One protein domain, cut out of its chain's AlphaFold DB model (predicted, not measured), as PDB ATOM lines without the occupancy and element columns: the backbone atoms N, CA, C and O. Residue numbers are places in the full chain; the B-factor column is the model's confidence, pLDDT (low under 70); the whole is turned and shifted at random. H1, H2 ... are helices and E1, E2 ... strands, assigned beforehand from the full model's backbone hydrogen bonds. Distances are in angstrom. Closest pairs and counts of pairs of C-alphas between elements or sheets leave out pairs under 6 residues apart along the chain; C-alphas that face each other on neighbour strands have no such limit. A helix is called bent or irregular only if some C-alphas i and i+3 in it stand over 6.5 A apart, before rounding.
ATOM      1  N   GLU A   5     116.883 167.871  74.466       89.75
ATOM      2  CA  GLU A   5     117.457 166.645  73.914       89.75
ATOM      3  C   GLU A   5     116.337 165.729  73.391       89.75
ATOM      4  O   GLU A   5     115.360 165.465  74.087       89.75
ATOM      5  N   ASP A   6     116.472 165.262  72.150       95.56
ATOM      6  CA  ASP A   6     115.611 164.254  71.523       95.56
ATOM      7  C   ASP A   6     116.505 163.308  70.724       95.56
ATOM      8  O   ASP A   6     117.131 163.711  69.735       95.56
ATOM      9  N   PHE A   7     116.592 162.052  71.157       95.56
ATOM     10  CA  PHE A   7     117.425 161.057  70.485       95.56
ATOM     11  C   PHE A   7     116.761 160.478  69.240       95.56
ATOM     12  O   PHE A   7     117.450 159.876  68.412       95.56
ATOM     13  N   LYS A   8     115.448 160.675  69.056       93.25
ATOM     14  CA  LYS A   8     114.680 160.073  67.962       93.25
ATOM     15  C   LYS A   8     115.025 158.586  67.863       93.25
ATOM     16  O   LYS A   8     114.883 157.867  68.836       93.25
ATOM     17  N   LYS A   9     115.521 158.118  66.716       92.69
ATOM     18  CA  LYS A   9     115.868 156.706  66.477       92.69
ATOM     19  C   LYS A   9     117.334 156.356  66.787       92.69
ATOM     20  O   LYS A   9     117.745 155.229  66.521       92.69
ATOM     21  N   ASP A  10     118.132 157.287  67.312       95.19
ATOM     22  CA  ASP A  10     119.549 157.064  67.632       95.19
ATOM     23  C   ASP A  10     119.714 156.391  69.003       95.19
ATOM     24  O   ASP A  10     120.026 157.015  70.023       95.19
ATOM     25  N   ARG A  11     119.468 155.079  69.018       94.88
ATOM     26  CA  ARG A  11     119.484 154.269  70.238       94.88
ATOM     27  C   ARG A  11     120.866 154.166  70.875       94.88
ATOM     28  O   ARG A  11     120.968 154.153  72.096       94.88
ATOM     29  N   GLU A  12     121.925 154.129  70.076       96.56
ATOM     30  CA  GLU A  12     123.291 154.037  70.601       96.56
ATOM     31  C   GLU A  12     123.694 155.326  71.319       96.56
ATOM     32  O   GLU A  12     124.234 155.277  72.429       96.56
ATOM     33  N   LYS A  13     123.349 156.490  70.754       96.69
ATOM     34  CA  LYS A  13     123.550 157.770  71.438       96.69
ATOM     35  C   LYS A  13     122.705 157.865  72.711       96.69
ATOM     36  O   LYS A  13     123.229 158.304  73.734       96.69
ATOM     37  N   ALA A  14     121.447 157.422  72.674       97.06
ATOM     38  CA  ALA A  14     120.565 157.419  73.840       97.06
ATOM     39  C   ALA A  14     121.107 156.547  74.983       97.06
ATOM     40  O   ALA A  14     121.190 157.007  76.118       97.06
ATOM     41  N   LYS A  15     121.555 155.321  74.678       97.38
ATOM     42  CA  LYS A  15     122.181 154.402  75.644       97.38
ATOM     43  C   LYS A  15     123.434 155.001  76.273       97.38
ATOM     44  O   LYS A  15     123.615 154.947  77.489       97.38
ATOM     45  N   LYS A  16     124.310 155.584  75.447       97.25
ATOM     46  CA  LYS A  16     125.530 156.238  75.930       97.25
ATOM     47  C   LYS A  16     125.189 157.396  76.868       97.25
ATOM     48  O   LYS A  16     125.746 157.473  77.958       97.25
ATOM     49  N   TRP A  17     124.237 158.237  76.471       95.94
ATOM     50  CA  TRP A  17     123.785 159.354  77.289       95.94
ATOM     51  C   TRP A  17     123.148 158.887  78.605       95.94
ATOM     52  O   TRP A  17     123.503 159.407  79.661       95.94
ATOM     53  N   ALA A  18     122.275 157.875  78.581       96.00
ATOM     54  CA  ALA A  18     121.652 157.315  79.782       96.00
ATOM     55  C   ALA A  18     122.702 156.787  80.765       96.00
ATOM     56  O   ALA A  18     122.649 157.078  81.960       96.00
ATOM     57  N   LYS A  19     123.711 156.071  80.256       95.75
ATOM     58  CA  LYS A  19     124.830 155.593  81.068       95.75
ATOM     59  C   LYS A  19     125.576 156.757  81.722       95.75
ATOM     60  O   LYS A  19     125.701 156.765  82.939       95.75
ATOM     61  N   GLU A  20     126.005 157.748  80.942       94.69
ATOM     62  CA  GLU A  20     126.762 158.904  81.444       94.69
ATOM     63  C   GLU A  20     125.985 159.710  82.499       94.69
ATOM     64  O   GLU A  20     126.552 160.088  83.524       94.69
ATOM     65  N   ASN A  21     124.682 159.929  82.297       93.25
ATOM     66  CA  ASN A  21     123.864 160.724  83.220       93.25
ATOM     67  C   ASN A  21     123.461 159.935  84.476       93.25
ATOM     68  O   ASN A  21     123.362 160.503  85.560       93.25
ATOM     69  N   SER A  22     123.302 158.614  84.369       94.31
ATOM     70  CA  SER A  22     122.952 157.765  85.514       94.31
ATOM     71  C   SER A  22     124.115 157.492  86.468       94.31
ATOM     72  O   SER A  22     123.882 157.080  87.602       94.31
ATOM     73  N   GLU A  23     125.371 157.694  86.053       94.81
ATOM     74  CA  GLU A  23     126.550 157.239  86.801       94.81
ATOM     75  C   GLU A  23     126.633 157.784  88.232       94.81
ATOM     76  O   GLU A  23     126.957 157.034  89.159       94.81
ATOM     77  N   LYS A  24     126.369 159.081  88.429       95.00
ATOM     78  CA  LYS A  24     126.408 159.699  89.763       95.00
ATOM     79  C   LYS A  24     125.225 159.250  90.608       95.00
ATOM     80  O   LYS A  24     125.428 158.743  91.710       95.00
ATOM     81  N   TRP A  25     124.019 159.350  90.055       97.00
ATOM     82  CA  TRP A  25     122.788 158.913  90.701       97.00
ATOM     83  C   TRP A  25     122.859 157.446  91.153       97.00
ATOM     84  O   TRP A  25     122.643 157.143  92.323       97.00
ATOM     85  N   ASN A  26     123.289 156.537  90.274       95.44
ATOM     86  CA  ASN A  26     123.393 155.109  90.567       95.44
ATOM     87  C   ASN A  26     124.407 154.811  91.688       95.44
ATOM     88  O   ASN A  26     124.207 153.904  92.494       95.44
ATOM     89  N   LYS A  27     125.493 155.585  91.815       96.44
ATOM     90  CA  LYS A  27     126.436 155.425  92.939       96.44
ATOM     91  C   LYS A  27     125.790 155.742  94.289       96.44
ATOM     92  O   LYS A  27     126.151 155.092  95.268       96.44
ATOM     93  N   LEU A  28     124.833 156.668  94.318       97.06
ATOM     94  CA  LEU A  28     124.129 157.116  95.523       97.06
ATOM     95  C   LEU A  28     122.980 156.194  95.947       97.06
ATOM     96  O   LEU A  28     122.541 156.266  97.093       97.06
ATOM     97  N   LEU A  29     122.521 155.306  95.062       96.94
ATOM     98  CA  LEU A  29     121.490 154.328  95.396       96.94
ATOM     99  C   LEU A  29     121.993 153.283  96.397       96.94
ATOM    100  O   LEU A  29     123.103 152.739  96.271       96.94
ATOM    101  N   ASP A  30     121.128 152.930  97.344       95.19
ATOM    102  CA  ASP A  30     121.357 151.814  98.250       95.19
ATOM    103  C   ASP A  30     121.239 150.454  97.529       95.19
ATOM    104  O   ASP A  30     120.815 150.336  96.374       95.19
ATOM    105  N   LEU A  31     121.655 149.381  98.207       94.00
ATOM    106  CA  LEU A  31     121.672 148.038  97.622       94.00
ATOM    107  C   LEU A  31     120.268 147.517  97.277       94.00
ATOM    108  O   LEU A  31     120.113 146.740  96.334       94.00
ATOM    109  N   ALA A  32     119.251 147.902  98.044       92.06
ATOM    110  CA  ALA A  32     117.887 147.453  97.831       92.06
ATOM    111  C   ALA A  32     117.260 148.183  96.629       92.06
ATOM    112  O   ALA A  32     116.631 147.535  95.793       92.06
ATOM    113  N   GLN A  33     117.512 149.486  96.480       94.69
ATOM    114  CA  GLN A  33     117.150 150.285  95.308       94.69
ATOM    115  C   GLN A  33     117.811 149.731  94.044       94.69
ATOM    116  O   GLN A  33     117.124 149.453  93.064       94.69
ATOM    117  N   LYS A  34     119.124 149.465  94.089       93.94
ATOM    118  CA  LYS A  34     119.862 148.854  92.969       93.94
ATOM    119  C   LYS A  34     119.281 147.509  92.547       93.94
ATOM    120  O   LYS A  34     119.143 147.252  91.358       93.94
ATOM    121  N   ARG A  35     118.918 146.651  93.506       91.38
ATOM    122  CA  ARG A  35     118.278 145.355  93.218       91.38
ATOM    123  C   ARG A  35     116.899 145.513  92.586       91.38
ATOM    124  O   ARG A  35     116.574 144.760  91.678       91.38
ATOM    125  N   LEU A  36     116.101 146.464  93.068       91.00
ATOM    126  CA  LEU A  36     114.762 146.720  92.539       91.00
ATOM    127  C   LEU A  36     114.812 147.257  91.101       91.00
ATOM    128  O   LEU A  36     114.008 146.839  90.273       91.00
ATOM    129  N   LEU A  37     115.759 148.151  90.815       92.12
ATOM    130  CA  LEU A  37     115.929 148.792  89.508       92.12
ATOM    131  C   LEU A  37     116.665 147.909  88.493       92.12
ATOM    132  O   LEU A  37     116.371 147.975  87.305       92.12
ATOM    133  N   GLY A  38     117.585 147.060  88.957       88.00
ATOM    134  CA  GLY A  38     118.309 146.098  88.122       88.00
ATOM    135  C   GLY A  38     117.528 144.820  87.789       88.00
ATOM    136  O   GLY A  38     118.039 143.978  87.062       88.00
ATOM    137  N   ASP A  39     116.314 144.639  88.322       87.12
ATOM    138  CA  ASP A  39     115.393 143.570  87.918       87.12
ATOM    139  C   ASP A  39     114.155 144.184  87.259       87.12
ATOM    140  O   ASP A  39     113.177 144.539  87.928       87.12
ATOM    141  N   SER A  40     114.170 144.248  85.925       85.31
ATOM    142  CA  SER A  40     113.060 144.772  85.118       85.31
ATOM    143  C   SER A  40     111.716 144.118  85.458       85.31
ATOM    144  O   SER A  40     110.679 144.785  85.445       85.31
ATOM    145  N   ARG A  41     111.704 142.839  85.864       88.38
ATOM    146  CA  ARG A  41     110.471 142.154  86.275       88.38
ATOM    147  C   ARG A  41     109.962 142.665  87.618       88.38
ATOM    148  O   ARG A  41     108.751 142.739  87.808       88.38
ATOM    149  N   SER A  42     110.844 142.985  88.564       88.56
ATOM    150  CA  SER A  42     110.447 143.559  89.858       88.56
ATOM    151  C   SER A  42     109.856 144.950  89.695       88.56
ATOM    152  O   SER A  42     108.777 145.204  90.236       88.56
ATOM    153  N   PHE A  43     110.503 145.806  88.903       91.00
ATOM    154  CA  PHE A  43     109.985 147.133  88.579       91.00
ATOM    155  C   PHE A  43     108.611 147.049  87.889       91.00
ATOM    156  O   PHE A  43     107.640 147.647  88.351       91.00
ATOM    157  N   GLN A  44     108.472 146.207  86.857       90.75
ATOM    158  CA  GLN A  44     107.188 146.004  86.173       90.75
ATOM    159  C   GLN A  44     106.102 145.436  87.098       90.75
ATOM    160  O   GLN A  44     104.949 145.855  87.023       90.75
ATOM    161  N   ARG A  45     106.437 144.500  88.000       90.75
ATOM    162  CA  ARG A  45     105.484 143.987  89.002       90.75
ATOM    163  C   ARG A  45     104.988 145.089  89.932       90.75
ATOM    164  O   ARG A  45     103.808 145.089  90.271       90.75
ATOM    165  N   LEU A  46     105.865 146.003  90.349       91.12
ATOM    166  CA  LEU A  46     105.477 147.147  91.171       91.12
ATOM    167  C   LEU A  46     104.486 148.047  90.423       91.12
ATOM    168  O   LEU A  46     103.407 148.302  90.954       91.12
ATOM    169  N   ASN A  47     104.797 148.439  89.186       91.44
ATOM    170  CA  ASN A  47     103.892 149.239  88.353       91.44
ATOM    171  C   ASN A  47     102.544 148.547  88.121       91.44
ATOM    172  O   ASN A  47     101.495 149.132  88.374       91.44
ATOM    173  N   ASN A  48     102.548 147.261  87.762       90.00
ATOM    174  CA  ASN A  48     101.319 146.486  87.588       90.00
ATOM    175  C   ASN A  48     100.463 146.435  88.864       90.00
ATOM    176  O   ASN A  48      99.235 146.462  88.786       90.00
ATOM    177  N   ASN A  49     101.091 146.361  90.043       89.75
ATOM    178  CA  ASN A  49     100.376 146.433  91.313       89.75
ATOM    179  C   ASN A  49      99.794 147.831  91.548       89.75
ATOM    180  O   ASN A  49      98.620 147.926  91.891       89.75
ATOM    181  N   LEU A  50     100.564 148.900  91.331       89.25
ATOM    182  CA  LEU A  50     100.069 150.277  91.453       89.25
ATOM    183  C   LEU A  50      98.844 150.506  90.559       89.25
ATOM    184  O   LEU A  50      97.823 151.004  91.027       89.25
ATOM    185  N   GLU A  51      98.904 150.029  89.319       85.88
ATOM    186  CA  GLU A  51      97.792 150.095  88.375       85.88
ATOM    187  C   GLU A  51      96.583 149.253  88.801       85.88
ATOM    188  O   GLU A  51      95.440 149.695  88.710       85.88
ATOM    189  N   LYS A  52      96.805 148.049  89.340       87.25
ATOM    190  CA  LYS A  52      95.722 147.195  89.857       87.25
ATOM    191  C   LYS A  52      94.934 147.861  90.991       87.25
ATOM    192  O   LYS A  52      93.738 147.603  91.136       87.25
ATOM    193  N   TYR A  53      95.596 148.681  91.803       85.44
ATOM    194  CA  TYR A  53      94.977 149.422  92.903       85.44
ATOM    195  C   TYR A  53      94.711 150.891  92.547       85.44
ATOM    196  O   TYR A  53      94.483 151.701  93.444       85.44
ATOM    197  N   ARG A  54      94.683 151.246  91.254       81.69
ATOM    198  CA  ARG A  54      94.321 152.590  90.791       81.69
ATOM    199  C   ARG A  54      92.986 153.027  91.410       81.69
ATOM    200  O   ARG A  54      91.982 152.321  91.307       81.69
ATOM    201  N   GLY A  55      92.993 154.175  92.089       77.12
ATOM    202  CA  GLY A  55      91.815 154.727  92.771       77.12
ATOM    203  C   GLY A  55      91.346 153.940  94.004       77.12
ATOM    204  O   GLY A  55      90.228 154.152  94.467       77.12
ATOM    205  N   ARG A  56      92.160 153.016  94.535       80.94
ATOM    206  CA  ARG A  56      91.834 152.178  95.699       80.94
ATOM    207  C   ARG A  56      92.932 152.272  96.767       80.94
ATOM    208  O   ARG A  56      94.092 152.489  96.426       80.94
ATOM    209  N   PRO A  57      92.607 152.064  98.056       76.19
ATOM    210  CA  PRO A  57      93.622 151.969  99.099       76.19
ATOM    211  C   PRO A  57      94.633 150.856  98.796       76.19
ATOM    212  O   PRO A  57      94.248 149.729  98.469       76.19
ATOM    213  N   LEU A  58      95.924 151.165  98.918       72.06
ATOM    214  CA  LEU A  58      96.985 150.177  98.738       72.06
ATOM    215  C   LEU A  58      97.014 149.222  99.947       72.06
ATOM    216  O   LEU A  58      96.938 149.683 101.089       72.06
ATOM    217  N   PRO A  59      97.173 147.902  99.747       70.19
ATOM    218  CA  PRO A  59      97.413 146.993 100.855       70.19
ATOM    219  C   PRO A  59      98.761 147.330 101.504       70.19
ATOM    220  O   PRO A  59      99.809 147.225 100.867       70.19
ATOM    221  N   ILE A  60      98.725 147.689 102.791       59.88
ATOM    222  CA  ILE A  60      99.870 148.167 103.594       59.88
ATOM    223  C   ILE A  60     101.094 147.226 103.525       59.88
ATOM    224  O   ILE A  60     102.230 147.664 103.685       59.88
ATOM    225  N   LEU A  61     100.891 145.929 103.267       61.88
ATOM    226  CA  LEU A  61     101.905 144.894 103.492       61.88
ATOM    227  C   LEU A  61     102.701 144.416 102.264       61.88
ATOM    228  O   LEU A  61     103.692 143.723 102.472       61.88
ATOM    229  N   SER A  62     102.335 144.729 101.011       66.50
ATOM    230  CA  SER A  62     102.918 143.990  99.866       66.50
ATOM    231  C   SER A  62     103.878 144.760  98.954       66.50
ATOM    232  O   SER A  62     104.822 144.152  98.454       66.50
ATOM    233  N   PHE A  63     103.702 146.066  98.731       76.62
ATOM    234  CA  PHE A  63     104.579 146.816  97.807       76.62
ATOM    235  C   PHE A  63     104.855 148.279  98.192       76.62
ATOM    236  O   PHE A  63     105.637 148.940  97.509       76.62
ATOM    237  N   GLY A  64     104.300 148.769  99.309       84.06
ATOM    238  CA  GLY A  64     104.516 150.144  99.786       84.06
ATOM    239  C   GLY A  64     105.988 150.478 100.053       84.06
ATOM    240  O   GLY A  64     106.458 151.532  99.648       84.06
ATOM    241  N   LYS A  65     106.761 149.537 100.613       87.88
ATOM    242  CA  LYS A  65     108.207 149.736 100.834       87.88
ATOM    243  C   LYS A  65     108.978 149.949  99.531       87.88
ATOM    244  O   LYS A  65     109.803 150.848  99.452       87.88
ATOM    245  N   ASN A  66     108.695 149.147  98.503       90.44
ATOM    246  CA  ASN A  66     109.362 149.276  97.204       90.44
ATOM    247  C   ASN A  66     108.993 150.599  96.521       90.44
ATOM    248  O   ASN A  66     109.841 151.227  95.900       90.44
ATOM    249  N   MET A  67     107.739 151.027  96.670       91.50
ATOM    250  CA  MET A  67     107.259 152.321  96.198       91.50
ATOM    251  C   MET A  67     108.008 153.479  96.876       91.50
ATOM    252  O   MET A  67     108.623 154.280  96.182       91.50
ATOM    253  N   GLU A  68     108.051 153.509  98.213       91.88
ATOM    254  CA  GLU A  68     108.793 154.524  98.977       91.88
ATOM    255  C   GLU A  68     110.288 154.544  98.629       91.88
ATOM    256  O   GLU A  68     110.913 155.601  98.593       91.88
ATOM    257  N   MET A  69     110.883 153.378  98.363       93.50
ATOM    258  CA  MET A  69     112.284 153.286  97.952       93.50
ATOM    259  C   MET A  69     112.550 153.956  96.601       93.50
ATOM    260  O   MET A  69     113.597 154.588  96.448       93.50
ATOM    261  N   LEU A  70     111.642 153.808  95.631       95.12
ATOM    262  CA  LEU A  70     111.765 154.455  94.323       95.12
ATOM    263  C   LEU A  70     111.465 155.952  94.393       95.12
ATOM    264  O   LEU A  70     112.174 156.726  93.755       95.12
ATOM    265  N   ASP A  71     110.492 156.366  95.209       95.69
ATOM    266  CA  ASP A  71     110.236 157.788  95.456       95.69
ATOM    267  C   ASP A  71     111.500 158.458  96.034       95.69
ATOM    268  O   ASP A  71     112.008 159.423  95.467       95.69
ATOM    269  N   LYS A  72     112.119 157.857  97.061       96.50
ATOM    270  CA  LYS A  72     113.398 158.333  97.624       96.50
ATOM    271  C   LYS A  72     114.550 158.327  96.620       96.50
ATOM    272  O   LYS A  72     115.430 159.177  96.697       96.50
ATOM    273  N   ALA A  73     114.579 157.370  95.692       96.94
ATOM    274  CA  ALA A  73     115.596 157.345  94.643       96.94
ATOM    275  C   ALA A  73     115.469 158.565  93.715       96.94
ATOM    276  O   ALA A  73     116.484 159.119  93.295       96.94
ATOM    277  N   LEU A  74     114.241 159.005  93.425       97.62
ATOM    278  CA  LEU A  74     113.963 160.193  92.613       97.62
ATOM    279  C   LEU A  74     114.162 161.514  93.378       97.62
ATOM    280  O   LEU A  74     114.331 162.557  92.754       97.62
ATOM    281  N   GLU A  75     114.187 161.497  94.712       96.94
ATOM    282  CA  GLU A  75     114.499 162.676  95.539       96.94
ATOM    283  C   GLU A  75     115.997 163.036  95.549       96.94
ATOM    284  O   GLU A  75     116.365 164.155  95.917       96.94
ATOM    285  N   ILE A  76     116.876 162.118  95.130       97.25
ATOM    286  CA  ILE A  76     118.317 162.373  95.006       97.25
ATOM    287  C   ILE A  76     118.537 163.492  93.982       97.25
ATOM    288  O   ILE A  76     118.045 163.415  92.861       97.25
ATOM    289  N   ASN A  77     119.319 164.518  94.331       95.88
ATOM    290  CA  ASN A  77     119.524 165.669  93.442       95.88
ATOM    291  C   ASN A  77     120.104 165.287  92.068       95.88
ATOM    292  O   ASN A  77     119.703 165.887  91.080       95.88
ATOM    293  N   ASP A  78     120.975 164.275  91.987       96.44
ATOM    294  CA  ASP A  78     121.506 163.750  90.718       96.44
ATOM    295  C   ASP A  78     120.459 163.025  89.846       96.44
ATOM    296  O   ASP A  78     120.766 162.662  88.716       96.44
ATOM    297  N   ALA A  79     119.231 162.805  90.333       96.56
ATOM    298  CA  ALA A  79     118.109 162.360  89.501       96.56
ATOM    299  C   ALA A  79     117.477 163.516  88.708       96.56
ATOM    300  O   ALA A  79     116.709 163.273  87.780       96.56
ATOM    301  N   LYS A  80     117.732 164.776  89.089       96.75
ATOM    302  CA  LYS A  80     117.094 165.934  88.458       96.75
ATOM    303  C   LYS A  80     117.705 166.213  87.098       96.75
ATOM    304  O   LYS A  80     118.920 166.286  86.939       96.75
ATOM    305  N   LEU A  81     116.836 166.458  86.132       94.81
ATOM    306  CA  LEU A  81     117.233 166.835  84.790       94.81
ATOM    307  C   LEU A  81     117.839 168.244  84.753       94.81
ATOM    308  O   LEU A  81     117.171 169.231  85.072       94.81
ATOM    309  N   ASP A  82     119.077 168.349  84.271       92.75
ATOM    310  CA  ASP A  82     119.749 169.636  84.041       92.75
ATOM    311  C   ASP A  82     119.103 170.455  82.910       92.75
ATOM    312  O   ASP A  82     119.181 171.689  82.906       92.75
ATOM    313  N   ASP A  83     118.432 169.785  81.974       93.88
ATOM    314  CA  ASP A  83     117.790 170.342  80.783       93.88
ATOM    315  C   ASP A  83     116.534 169.532  80.416       93.88
ATOM    316  O   ASP A  83     116.321 168.431  80.913       93.88
ATOM    317  N   SER A  84     115.671 170.073  79.551       95.38
ATOM    318  CA  SER A  84     114.478 169.332  79.111       95.38
ATOM    319  C   SER A  84     114.839 168.217  78.129       95.38
ATOM    320  O   SER A  84     115.759 168.359  77.320       95.38
ATOM    321  N   ILE A  85     114.056 167.142  78.132       96.81
ATOM    322  CA  ILE A  85     114.292 165.962  77.295       96.81
ATOM    323  C   ILE A  85     112.981 165.416  76.738       96.81
ATOM    324  O   ILE A  85     111.938 165.521  77.382       96.81
ATOM    325  N   TYR A  86     113.021 164.848  75.537       97.69
ATOM    326  CA  TYR A  86     111.915 164.071  75.000       97.69
ATOM    327  C   TYR A  86     112.066 162.589  75.321       97.69
ATOM    328  O   TYR A  86     113.142 162.011  75.170       97.69
ATOM    329  N   VAL A  87     110.959 161.977  75.728       97.19
ATOM    330  CA  VAL A  87     110.856 160.546  76.015       97.19
ATOM    331  C   VAL A  87     109.658 159.942  75.292       97.19
ATOM    332  O   VAL A  87     108.727 160.639  74.881       97.19
ATOM    333  N   TYR A  88     109.687 158.626  75.151       95.62
ATOM    334  CA  TYR A  88     108.758 157.847  74.355       95.62
ATOM    335  C   TYR A  88     108.087 156.781  75.216       95.62
ATOM    336  O   TYR A  88     108.766 155.966  75.845       95.62
ATOM    337  N   ARG A  89     106.753 156.750  75.232       92.06
ATOM    338  CA  ARG A  89     105.975 155.720  75.940       92.06
ATOM    339  C   ARG A  89     104.872 155.193  75.042       92.06
ATOM    340  O   ARG A  89     104.052 155.959  74.553       92.06
ATOM    341  N   ASN A  90     104.835 153.881  74.877       89.25
ATOM    342  CA  ASN A  90     103.697 153.203  74.280       89.25
ATOM    343  C   ASN A  90     102.573 153.093  75.314       89.25
ATOM    344  O   ASN A  90     102.825 152.655  76.438       89.25
ATOM    345  N   LEU A  91     101.363 153.504  74.942       84.81
ATOM    346  CA  LEU A  91     100.163 153.303  75.746       84.81
ATOM    347  C   LEU A  91      99.461 152.027  75.317       84.81
ATOM    348  O   LEU A  91      99.256 151.798  74.123       84.81
ATOM    349  N   VAL A  92      99.030 151.245  76.300       79.12
ATOM    350  CA  VAL A  92      98.139 150.109  76.056       79.12
ATOM    351  C   VAL A  92      96.689 150.575  75.958       79.12
ATOM    352  O   VAL A  92      96.312 151.572  76.568       79.12
ATOM    353  N   SER A  93      95.831 149.817  75.269       73.31
ATOM    354  CA  SER A  93      94.426 150.209  75.054       73.31
ATOM    355  C   SER A  93      93.671 150.555  76.347       73.31
ATOM    356  O   SER A  93      92.915 151.517  76.375       73.31
ATOM    357  N   LYS A  94      93.939 149.851  77.459       74.00
ATOM    358  CA  LYS A  94      93.320 150.146  78.770       74.00
ATOM    359  C   LYS A  94      93.690 151.522  79.349       74.00
ATOM    360  O   LYS A  94      93.002 152.003  80.244       74.00
ATOM    361  N   GLU A  95      94.795 152.124  78.911       77.69
ATOM    362  CA  GLU A  95      95.232 153.459  79.341       77.69
ATOM    363  C   GLU A  95      94.580 154.576  78.519       77.69
ATOM    364  O   GLU A  95      94.659 155.735  78.916       77.69
ATOM    365  N   LEU A  96      93.922 154.237  77.406       75.00
ATOM    366  CA  LEU A  96      93.252 155.198  76.530       75.00
ATOM    367  C   LEU A  96      91.836 155.557  77.008       75.00
ATOM    368  O   LEU A  96      91.263 156.513  76.505       75.00
ATOM    369  N   GLY A  97      91.288 154.851  78.003       71.19
ATOM    370  CA  GLY A  97      89.925 155.076  78.497       71.19
ATOM    371  C   GLY A  97      88.865 154.499  77.555       71.19
ATOM    372  O   GLY A  97      89.083 153.439  76.975       71.19
ATOM    373  N   ASP A  98      87.738 155.199  77.393       60.81
ATOM    374  CA  ASP A  98      86.588 154.787  76.562       60.81
ATOM    375  C   ASP A  98      86.809 155.014  75.052       60.81
ATOM    376  O   ASP A  98      85.872 155.238  74.283       60.81
ATOM    377  N   VAL A  99      88.065 154.998  74.610       59.66
ATOM    378  CA  VAL A  99      88.386 155.109  73.188       59.66
ATOM    379  C   VAL A  99      87.946 153.810  72.515       59.66
ATOM    380  O   VAL A  99      88.228 152.736  73.051       59.66
ATOM    381  N   PRO A 100      87.240 153.880  71.372       55.25
ATOM    382  CA  PRO A 100      86.712 152.705  70.697       55.25
ATOM    383  C   PRO A 100      87.793 151.638  70.526       55.25
ATOM    384  O   PRO A 100      88.928 151.955  70.168       55.25
ATOM    385  N   ASP A 101      87.412 150.376  70.755       55.03
ATOM    386  CA  ASP A 101      88.282 149.186  70.811       55.03
ATOM    387  C   ASP A 101      89.257 149.032  69.625       55.03
ATOM    388  O   ASP A 101      90.163 148.198  69.658       55.03
ATOM    389  N   LEU A 102      89.078 149.802  68.550       62.81
ATOM    390  CA  LEU A 102      89.852 149.721  67.327       62.81
ATOM    391  C   LEU A 102      90.123 151.117  66.736       62.81
ATOM    392  O   LEU A 102      89.344 151.634  65.941       62.81
ATOM    393  N   LEU A 103      91.308 151.673  67.023       76.38
ATOM    394  CA  LEU A 103      91.929 152.723  66.190       76.38
ATOM    395  C   LEU A 103      92.269 152.212  64.776       76.38
ATOM    396  O   LEU A 103      92.570 152.992  63.875       76.38
ATOM    397  N   TYR A 104      92.244 150.893  64.578       77.12
ATOM    398  CA  TYR A 104      92.539 150.231  63.314       77.12
ATOM    399  C   TYR A 104      91.268 149.826  62.576       77.12
ATOM    400  O   TYR A 104      90.292 149.377  63.171       77.12
ATOM    401  N   GLU A 105      91.319 149.855  61.250       78.69
ATOM    402  CA  GLU A 105      90.306 149.197  60.434       78.69
ATOM    403  C   GLU A 105      90.268 147.689  60.749       78.69
ATOM    404  O   GLU A 105      91.303 147.016  60.821       78.69
ATOM    405  N   LYS A 106      89.064 147.125  60.906       75.38
ATOM    406  CA  LYS A 106      88.876 145.714  61.275       75.38
ATOM    407  C   LYS A 106      89.647 144.776  60.333       75.38
ATOM    408  O   LYS A 106      89.381 144.721  59.134       75.38
ATOM    409  N   GLY A 107      90.573 143.997  60.899       73.12
ATOM    410  CA  GLY A 107      91.390 143.025  60.164       73.12
ATOM    411  C   GLY A 107      92.527 143.629  59.332       73.12
ATOM    412  O   GLY A 107      93.105 142.924  58.505       73.12
ATOM    413  N   LYS A 108      92.854 144.912  59.524       78.50
ATOM    414  CA  LYS A 108      93.923 145.614  58.805       78.50
ATOM    415  C   LYS A 108      94.907 146.274  59.773       78.50
ATOM    416  O   LYS A 108      94.628 146.477  60.947       78.50
ATOM    417  N   ASN A 109      96.066 146.648  59.234       75.06
ATOM    418  CA  ASN A 109      97.101 147.419  59.935       75.06
ATOM    419  C   ASN A 109      97.055 148.909  59.561       75.06
ATOM    420  O   ASN A 109      98.065 149.605  59.638       75.06
ATOM    421  N   THR A 110      95.904 149.387  59.089       82.12
ATOM    422  CA  THR A 110      95.669 150.789  58.744       82.12
ATOM    423  C   THR A 110      94.800 151.431  59.812       82.12
ATOM    424  O   THR A 110      93.859 150.809  60.300       82.12
ATOM    425  N   ILE A 111      95.148 152.658  60.196       83.31
ATOM    426  CA  ILE A 111      94.357 153.446  61.141       83.31
ATOM    427  C   ILE A 111      93.073 153.898  60.447       83.31
ATOM    428  O   ILE A 111      93.131 154.464  59.350       83.31
ATOM    429  N   ASP A 112      91.941 153.673  61.106       86.19
ATOM    430  CA  ASP A 112      90.660 154.216  60.685       86.19
ATOM    431  C   ASP A 112      90.669 155.739  60.898       86.19
ATOM    432  O   ASP A 112      90.915 156.239  61.997       86.19
ATOM    433  N   ARG A 113      90.457 156.497  59.818       87.94
ATOM    434  CA  ARG A 113      90.568 157.963  59.832       87.94
ATOM    435  C   ARG A 113      89.451 158.640  60.620       87.94
ATOM    436  O   ARG A 113      89.695 159.703  61.185       87.94
ATOM    437  N   GLU A 114      88.259 158.056  60.639       87.69
ATOM    438  CA  GLU A 114      87.128 158.589  61.392       87.69
ATOM    439  C   GLU A 114      87.356 158.365  62.887       87.69
ATOM    440  O   GLU A 114      87.280 159.317  63.665       87.69
ATOM    441  N   GLN A 115      87.762 157.150  63.266       84.44
ATOM    442  CA  GLN A 115      88.116 156.821  64.651       84.44
ATOM    443  C   GLN A 115      89.300 157.656  65.149       84.44
ATOM    444  O   GLN A 115      89.270 158.168  66.265       84.44
ATOM    445  N   TYR A 116      90.321 157.859  64.309       87.00
ATOM    446  CA  TYR A 116      91.442 158.748  64.623       87.00
ATOM    447  C   TYR A 116      90.980 160.183  64.888       87.00
ATOM    448  O   TYR A 116      91.402 160.772  65.874       87.00
ATOM    449  N   SER A 117      90.114 160.740  64.037       88.06
ATOM    450  CA  SER A 117      89.608 162.108  64.209       88.06
ATOM    451  C   SER A 117      88.817 162.252  65.514       88.06
ATOM    452  O   SER A 117      88.987 163.218  66.254       88.06
ATOM    453  N   GLN A 118      87.983 161.265  65.850       86.62
ATOM    454  CA  GLN A 118      87.267 161.249  67.128       86.62
ATOM    455  C   GLN A 118      88.228 161.150  68.316       86.62
ATOM    456  O   GLN A 118      88.064 161.867  69.301       86.62
ATOM    457  N   PHE A 119      89.248 160.297  68.222       85.62
ATOM    458  CA  PHE A 119      90.274 160.165  69.251       85.62
ATOM    459  C   PHE A 119      91.069 161.463  69.439       85.62
ATOM    460  O   PHE A 119      91.224 161.920  70.565       85.62
ATOM    461  N   GLU A 120      91.505 162.095  68.348       87.00
ATOM    462  CA  GLU A 120      92.244 163.362  68.355       87.00
ATOM    463  C   GLU A 120      91.464 164.490  69.039       87.00
ATOM    464  O   GLU A 120      92.052 165.251  69.802       87.00
ATOM    465  N   ASN A 121      90.147 164.559  68.831       85.69
ATOM    466  CA  ASN A 121      89.294 165.580  69.444       85.69
ATOM    467  C   ASN A 121      88.979 165.331  70.928       85.69
ATOM    468  O   ASN A 121      88.577 166.260  71.618       85.69
ATOM    469  N   ASN A 122      89.107 164.093  71.414       84.62
ATOM    470  CA  ASN A 122      88.693 163.726  72.774       84.62
ATOM    471  C   ASN A 122      89.878 163.447  73.714       84.62
ATOM    472  O   ASN A 122      89.729 163.511  74.935       84.62
ATOM    473  N   PHE A 123      91.052 163.114  73.175       86.06
ATOM    474  CA  PHE A 123      92.230 162.730  73.950       86.06
ATOM    475  C   PHE A 123      93.174 163.919  74.159       86.06
ATOM    476  O   PHE A 123      94.267 163.989  73.597       86.06
ATOM    477  N   GLU A 124      92.730 164.872  74.976       87.00
ATOM    478  CA  GLU A 124      93.470 166.108  75.265       87.00
ATOM    479  C   GLU A 124      94.424 165.973  76.460       87.00
ATOM    480  O   GLU A 124      95.474 166.615  76.511       87.00
ATOM    481  N   TYR A 125      94.081 165.121  77.427       87.69
ATOM    482  CA  TYR A 125      94.817 164.961  78.679       87.69
ATOM    483  C   TYR A 125      94.867 163.495  79.096       87.69
ATOM    484  O   TYR A 125      93.980 162.707  78.773       87.69
ATOM    485  N   GLY A 126      95.876 163.138  79.886       85.88
ATOM    486  CA  GLY A 126      95.944 161.823  80.510       85.88
ATOM    487  C   GLY A 126      96.727 161.832  81.812       85.88
ATOM    488  O   GLY A 126      97.428 162.790  82.139       85.88
ATOM    489  N   VAL A 127      96.581 160.747  82.575       86.62
ATOM    490  CA  VAL A 127      97.243 160.571  83.872       86.62
ATOM    491  C   VAL A 127      97.910 159.205  83.939       86.62
ATOM    492  O   VAL A 127      97.263 158.164  83.798       86.62
ATOM    493  N   ILE A 128      99.206 159.211  84.229       87.56
ATOM    494  CA  ILE A 128     100.021 158.022  84.467       87.56
ATOM    495  C   ILE A 128     100.159 157.857  85.977       87.56
ATOM    496  O   ILE A 128     100.758 158.691  86.654       87.56
ATOM    497  N   HIS A 129      99.531 156.814  86.517       86.81
ATOM    498  CA  HIS A 129      99.376 156.643  87.963       86.81
ATOM    499  C   HIS A 129     100.565 155.895  88.578       86.81
ATOM    500  O   HIS A 129     100.969 156.181  89.705       86.81
ATOM    501  N   ASP A 130     101.133 154.942  87.842       91.62
ATOM    502  CA  ASP A 130     102.363 154.246  88.205       91.62
ATOM    503  C   ASP A 130     103.632 155.078  87.959       91.62
ATOM    504  O   ASP A 130     103.560 156.250  87.590       91.62
ATOM    505  N   PHE A 131     104.816 154.506  88.231       95.00
ATOM    506  CA  PHE A 131     106.066 155.181  87.873       95.00
ATOM    507  C   PHE A 131     106.130 155.225  86.357       95.00
ATOM    508  O   PHE A 131     106.073 154.168  85.722       95.00
ATOM    509  N   MET A 132     106.248 156.417  85.770       94.19
ATOM    510  CA  MET A 132     106.150 156.557  84.325       94.19
ATOM    511  C   MET A 132     107.349 155.901  83.637       94.19
ATOM    512  O   MET A 132     108.364 156.548  83.407       94.19
ATOM    513  N   HIS A 133     107.215 154.622  83.288       94.50
ATOM    514  CA  HIS A 133     108.178 153.900  82.467       94.50
ATOM    515  C   HIS A 133     108.126 154.441  81.041       94.50
ATOM    516  O   HIS A 133     107.047 154.511  80.441       94.50
ATOM    517  N   ALA A 134     109.280 154.838  80.520       95.19
ATOM    518  CA  ALA A 134     109.434 155.354  79.169       95.19
ATOM    519  C   ALA A 134     110.838 155.038  78.637       95.19
ATOM    520  O   ALA A 134     111.697 154.512  79.343       95.19
ATOM    521  N   ASN A 135     111.063 155.370  77.373       96.81
ATOM    522  CA  ASN A 135     112.316 155.154  76.667       96.81
ATOM    523  C   ASN A 135     112.833 156.480  76.108       96.81
ATOM    524  O   ASN A 135     112.056 157.358  75.742       96.81
ATOM    525  N   LEU A 136     114.146 156.620  75.980       97.25
ATOM    526  CA  LEU A 136     114.766 157.775  75.326       97.25
ATOM    527  C   LEU A 136     114.646 157.724  73.792       97.25
ATOM    528  O   LEU A 136     114.847 158.738  73.127       97.25
ATOM    529  N   THR A 137     114.297 156.563  73.226       96.06
ATOM    530  CA  THR A 137     114.001 156.369  71.796       96.06
ATOM    531  C   THR A 137     112.661 155.653  71.603       96.06
ATOM    532  O   THR A 137     112.209 154.970  72.524       96.06
ATOM    533  N   PRO A 138     111.981 155.776  70.446       92.25
ATOM    534  CA  PRO A 138     110.728 155.078  70.221       92.25
ATOM    535  C   PRO A 138     110.987 153.578  70.085       92.25
ATOM    536  O   PRO A 138     111.821 153.140  69.290       92.25
ATOM    537  N   HIS A 139     110.251 152.788  70.860       87.88
ATOM    538  CA  HIS A 139     110.217 151.334  70.728       87.88
ATOM    539  C   HIS A 139     108.986 150.958  69.912       87.88
ATOM    540  O   HIS A 139     107.908 151.500  70.160       87.88
ATOM    541  N   SER A 140     109.142 150.036  68.960       77.12
ATOM    542  CA  SER A 140     108.054 149.634  68.065       77.12
ATOM    543  C   SER A 140     106.821 149.198  68.858       77.12
ATOM    544  O   SER A 140     106.914 148.321  69.720       77.12
ATOM    545  N   GLY A 141     105.678 149.800  68.545       68.38
ATOM    546  CA  GLY A 141     104.379 149.359  69.042       68.38
ATOM    547  C   GLY A 141     103.813 148.186  68.236       68.38
ATOM    548  O   GLY A 141     104.346 147.780  67.199       68.38
ATOM    549  N   ASP A 142     102.686 147.663  68.705       68.81
ATOM    550  CA  ASP A 142     101.816 146.743  67.978       68.81
ATOM    551  C   ASP A 142     100.347 147.147  68.195       68.81
ATOM    552  O   ASP A 142     100.063 148.175  68.805       68.81
ATOM    553  N   GLN A 143      99.390 146.349  67.717       70.19
ATOM    554  CA  GLN A 143      97.966 146.662  67.899       70.19
ATOM    555  C   GLN A 143      97.524 146.716  69.373       70.19
ATOM    556  O   GLN A 143      96.504 147.333  69.665       70.19
ATOM    557  N   SER A 144      98.268 146.100  70.299       72.62
ATOM    558  CA  SER A 144      97.994 146.190  71.740       72.62
ATOM    559  C   SER A 144      98.551 147.469  72.377       72.62
ATOM    560  O   SER A 144      98.177 147.809  73.501       72.62
ATOM    561  N   ASN A 145      99.397 148.191  71.636       78.12
ATOM    562  CA  ASN A 145     100.025 149.452  72.006       78.12
ATOM    563  C   ASN A 145      99.856 150.500  70.887       78.12
ATOM    564  O   ASN A 145     100.838 150.898  70.254       78.12
ATOM    565  N   PRO A 146      98.616 150.913  70.580       80.75
ATOM    566  CA  PRO A 146      98.311 151.642  69.351       80.75
ATOM    567  C   PRO A 146      98.766 153.110  69.361       80.75
ATOM    568  O   PRO A 146      98.765 153.760  68.315       80.75
ATOM    569  N   VAL A 147      99.128 153.650  70.529       87.31
ATOM    570  CA  VAL A 147      99.491 155.060  70.709       87.31
ATOM    571  C   VAL A 147     100.903 155.161  71.271       87.31
ATOM    572  O   VAL A 147     101.195 154.640  72.345       87.31
ATOM    573  N   LEU A 148     101.758 155.894  70.561       91.62
ATOM    574  CA  LEU A 148     103.087 156.281  71.019       91.62
ATOM    575  C   LEU A 148     103.053 157.734  71.498       91.62
ATOM    576  O   LEU A 148     102.883 158.659  70.701       91.62
ATOM    577  N   LEU A 149     103.262 157.944  72.792       93.19
ATOM    578  CA  LEU A 149     103.483 159.266  73.358       93.19
ATOM    579  C   LEU A 149     104.912 159.730  73.077       93.19
ATOM    580  O   LEU A 149     105.866 158.990  73.306       93.19
ATOM    581  N   HIS A 150     105.040 160.985  72.649       95.94
ATOM    582  CA  HIS A 150     106.297 161.722  72.559       95.94
ATOM    583  C   HIS A 150     106.226 162.893  73.546       95.94
ATOM    584  O   HIS A 150     105.635 163.935  73.257       95.94
ATOM    585  N   LEU A 151     106.753 162.678  74.751       95.56
ATOM    586  CA  LEU A 151     106.549 163.547  75.907       95.56
ATOM    587  C   LEU A 151     107.771 164.420  76.149       95.56
ATOM    588  O   LEU A 151     108.885 163.911  76.230       95.56
ATOM    589  N   LYS A 152     107.556 165.724  76.329       96.56
ATOM    590  CA  LYS A 152     108.590 166.628  76.830       96.56
ATOM    591  C   LYS A 152     108.597 166.593  78.354       96.56
ATOM    592  O   LYS A 152     107.651 167.059  78.982       96.56
ATOM    593  N   VAL A 153     109.695 166.129  78.928       96.00
ATOM    594  CA  VAL A 153     109.958 166.188  80.364       96.00
ATOM    595  C   VAL A 153     110.708 167.492  80.656       96.00
ATOM    596  O   VAL A 153     111.730 167.769  80.010       96.00
ATOM    597  N   PRO A 154     110.192 168.355  81.547       94.94
ATOM    598  CA  PRO A 154     110.791 169.655  81.800       94.94
ATOM    599  C   PRO A 154     112.099 169.539  82.589       94.94
ATOM    600  O   PRO A 154     112.350 168.579  83.313       94.94
ATOM    601  N   LYS A 155     112.929 170.580  82.473       95.00
ATOM    602  CA  LYS A 155     114.117 170.749  83.316       95.00
ATOM    603  C   LYS A 155     113.715 170.739  84.795       95.00
ATOM    604  O   LYS A 155     112.739 171.387  85.164       95.00
ATOM    605  N   GLY A 156     114.524 170.096  85.631       95.06
ATOM    606  CA  GLY A 156     114.330 170.009  87.076       95.06
ATOM    607  C   GLY A 156     113.429 168.861  87.527       95.06
ATOM    608  O   GLY A 156     113.422 168.569  88.720       95.06
ATOM    609  N   GLU A 157     112.729 168.198  86.602       96.19
ATOM    610  CA  GLU A 157     111.999 166.963  86.891       96.19
ATOM    611  C   GLU A 157     112.977 165.837  87.242       96.19
ATOM    612  O   GLU A 157     114.084 165.775  86.697       96.19
ATOM    613  N   SER A 158     112.571 164.946  88.146       97.06
ATOM    614  CA  SER A 158     113.385 163.797  88.535       97.06
ATOM    615  C   SER A 158     113.167 162.620  87.590       97.06
ATOM    616  O   SER A 158     112.039 162.188  87.350       97.06
ATOM    617  N   MET A 159     114.266 162.050  87.108       97.19
ATOM    618  CA  MET A 159     114.281 160.902  86.218       97.19
ATOM    619  C   MET A 159     115.254 159.848  86.742       97.19
ATOM    620  O   MET A 159     116.436 160.105  86.956       97.19
ATOM    621  N   GLY A 160     114.739 158.643  86.946       97.00
ATOM    622  CA  GLY A 160     115.534 157.474  87.270       97.00
ATOM    623  C   GLY A 160     115.866 156.675  86.016       97.00
ATOM    624  O   GLY A 160     115.154 156.717  85.011       97.00
ATOM    625  N   TYR A 161     116.958 155.926  86.089       95.94
ATOM    626  CA  TYR A 161     117.503 155.177  84.963       95.94
ATOM    627  C   TYR A 161     117.355 153.676  85.200       95.94
ATOM    628  O   TYR A 161     117.561 153.194  86.317       95.94
ATOM    629  N   LEU A 162     116.989 152.951  84.145       94.31
ATOM    630  CA  LEU A 162     116.890 151.494  84.125       94.31
ATOM    631  C   LEU A 162     117.983 150.938  83.193       94.31
ATOM    632  O   LEU A 162     119.110 151.433  83.185       94.31
ATOM    633  N   GLU A 163     117.679 149.889  82.430       91.12
ATOM    634  CA  GLU A 163     118.605 149.299  81.466       91.12
ATOM    635  C   GLU A 163     118.566 150.029  80.116       91.12
ATOM    636  O   GLU A 163     117.540 150.555  79.694       91.12
ATOM    637  N   GLU A 164     119.684 150.005  79.390       93.06
ATOM    638  CA  GLU A 164     119.779 150.537  78.026       93.06
ATOM    639  C   GLU A 164     119.359 152.018  77.898       93.06
ATOM    640  O   GLU A 164     120.080 152.910  78.340       93.06
ATOM    641  N   ASP A 165     118.239 152.275  77.221       95.38
ATOM    642  CA  ASP A 165     117.630 153.583  76.990       95.38
ATOM    643  C   ASP A 165     116.329 153.772  77.789       95.38
ATOM    644  O   ASP A 165     115.572 154.706  77.527       95.38
ATOM    645  N   GLN A 166     116.063 152.878  78.743       95.88
ATOM    646  CA  GLN A 166     114.867 152.881  79.573       95.88
ATOM    647  C   GLN A 166     115.048 153.791  80.786       95.88
ATOM    648  O   GLN A 166     116.086 153.794  81.455       95.88
ATOM    649  N   ILE A 167     113.999 154.543  81.092       96.62
ATOM    650  CA  ILE A 167     113.944 155.470  82.218       96.62
ATOM    651  C   ILE A 167     112.609 155.330  82.940       96.62
ATOM    652  O   ILE A 167     111.647 154.756  82.421       96.62
ATOM    653  N   PHE A 168     112.531 155.892  84.139       97.38
ATOM    654  CA  PHE A 168     111.259 156.115  84.803       97.38
ATOM    655  C   PHE A 168     111.200 157.498  85.435       97.38
ATOM    656  O   PHE A 168     112.210 158.045  85.871       97.38
ATOM    657  N   ILE A 169     109.998 158.056  85.492       97.00
ATOM    658  CA  ILE A 169     109.707 159.316  86.181       97.00
ATOM    659  C   ILE A 169     108.757 159.025  87.344       97.00
ATOM    660  O   ILE A 169     108.212 157.918  87.459       97.00
ATOM    661  N   GLY A 170     108.613 159.999  88.242       95.19
ATOM    662  CA  GLY A 170     107.711 159.933  89.384       95.19
ATOM    663  C   GLY A 170     106.293 159.506  89.010       95.19
ATOM    664  O   GLY A 170     105.884 159.505  87.850       95.19
ATOM    665  N   ARG A 171     105.535 159.104  90.025       92.44
ATOM    666  CA  ARG A 171     104.156 158.631  89.871       92.44
ATOM    667  C   ARG A 171     103.172 159.783  89.740       92.44
ATOM    668  O   ARG A 171     103.513 160.922  90.053       92.44
ATOM    669  N   ASN A 172     101.935 159.458  89.364       90.19
ATOM    670  CA  ASN A 172     100.806 160.393  89.299       90.19
ATOM    671  C   ASN A 172     101.078 161.610  88.399       90.19
ATOM    672  O   ASN A 172     100.761 162.745  88.751       90.19
ATOM    673  N   GLN A 173     101.681 161.363  87.238       90.56
ATOM    674  CA  GLN A 173     102.023 162.402  86.274       90.56
ATOM    675  C   GLN A 173     100.835 162.678  85.364       90.56
ATOM    676  O   GLN A 173     100.318 161.771  84.708       90.56
ATOM    677  N   GLY A 174     100.418 163.938  85.313       91.00
ATOM    678  CA  GLY A 174      99.505 164.426  84.289       91.00
ATOM    679  C   GLY A 174     100.273 164.824  83.033       91.00
ATOM    680  O   GLY A 174     101.380 165.355  83.121       91.00
ATOM    681  N   PHE A 175      99.681 164.606  81.866       91.69
ATOM    682  CA  PHE A 175     100.187 165.152  80.613       91.69
ATOM    683  C   PHE A 175      99.065 165.804  79.811       91.69
ATOM    684  O   PHE A 175      97.892 165.458  79.941       91.69
ATOM    685  N   GLU A 176      99.464 166.743  78.963       92.81
ATOM    686  CA  GLU A 176      98.604 167.421  78.001       92.81
ATOM    687  C   GLU A 176      99.081 167.091  76.586       92.81
ATOM    688  O   GLU A 176     100.278 167.150  76.279       92.81
ATOM    689  N   VAL A 177      98.136 166.764  75.714       91.56
ATOM    690  CA  VAL A 177      98.375 166.463  74.309       91.56
ATOM    691  C   VAL A 177      98.360 167.768  73.521       91.56
ATOM    692  O   VAL A 177      97.326 168.385  73.306       91.56
TER     693      VAL A 177
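Overview. This is residues 5 to 177 of the 203 residues of the protein "Toxin-like protein" of Paenibacillus larvae subsp. larvae (UniProt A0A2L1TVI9). A core of short strands, in a three-stranded sheet and two antiparallel pairs, has the kinked helix H1 over one face of the sheet and H2, H3 and H4 gathered towards one end. H5 and the long link before it, residues 92 to 112, reach away at the other end. The printed part has 173 residues, with five named helices and seven named strands that follow along the chain as H1 H2 H3 H4 E1 H5 E2 E3 E4 E5 E6 E7; the sheets, in the orders E3 E6 E5, E1 E4 and E2 E7, are antiparallel. The class is mixed, helices and strands, and the whole is compact, with a radius of gyration of the C-alphas of 17.1 A and spans of 50 by 41 by 26 A.

Along the chain. H1, residues 11 to 28, begins at C-alpha 11 (119.484, 154.269, 70.238) and is 25.9 A long. It is irregular, C-alphas 21 and 24 being 7.1 A apart, with a kink of 40 degrees near residue 22. H2 is residues 31 to 37, H3 residues 40 to 52 (18.1 A) and H4 residues 64 to 75 (16.6 A). E1, residues 84 to 91, is 21.8 A long; H5 is residues 113 to 122 (14.3 A). E2 is residues 125 to 128, E3 132 to 135, E4 147 to 153 (18.1 A), E5 159 to 161 and E6 166 to 169. E7, residues 173 to 176, ends at C-alpha 176 (98.604, 167.421, 78.001).

Arrangement. H1 is on the sheet E3 E6 E5, making two layers, a helix on one face of a sheet; the closest C-alphas of H1 and E5 are those of Ser 22 and Tyr 161, 6.1 A apart. H2 touches H4 about perpendicular at 88 degrees, closest at the C-alphas of Gln 33 and Met 69, 6.3 A. H3, with residues 40 to 47, and H4, with residues 70 to 75, only graze the sheet. E6 is the inner strand: N 134 and O 167 of E3 and E6 are 3.0 A apart, and N 160 and O 168 of the hairpin E5 and E6 2.8 A. The closest C-alphas of E1 and E3, those of Arg 89 and Ala 134, are 4.7 A apart. E1 pairs with E4, N 87 and O 151 at 2.9 A, and E2 with E7, N 128 and O 173 at 2.8 A. H5 touches no helix and is apart from E7. Every O i to N i+4 pair is within hydrogen-bond range in H2, H3, H4 and H5; in H1 12 of 14 are.

Size, cuts and confidence. The C-alphas of Leu 31 and Glu 114, the two farthest apart, are 51.2 A from each other. The printed part has no cut. The links H3 to H4, E1 to H5 and E3 to E4 are long. Confidence is under 70 at residues 60 to 62, 98 to 102 and 141 to 142.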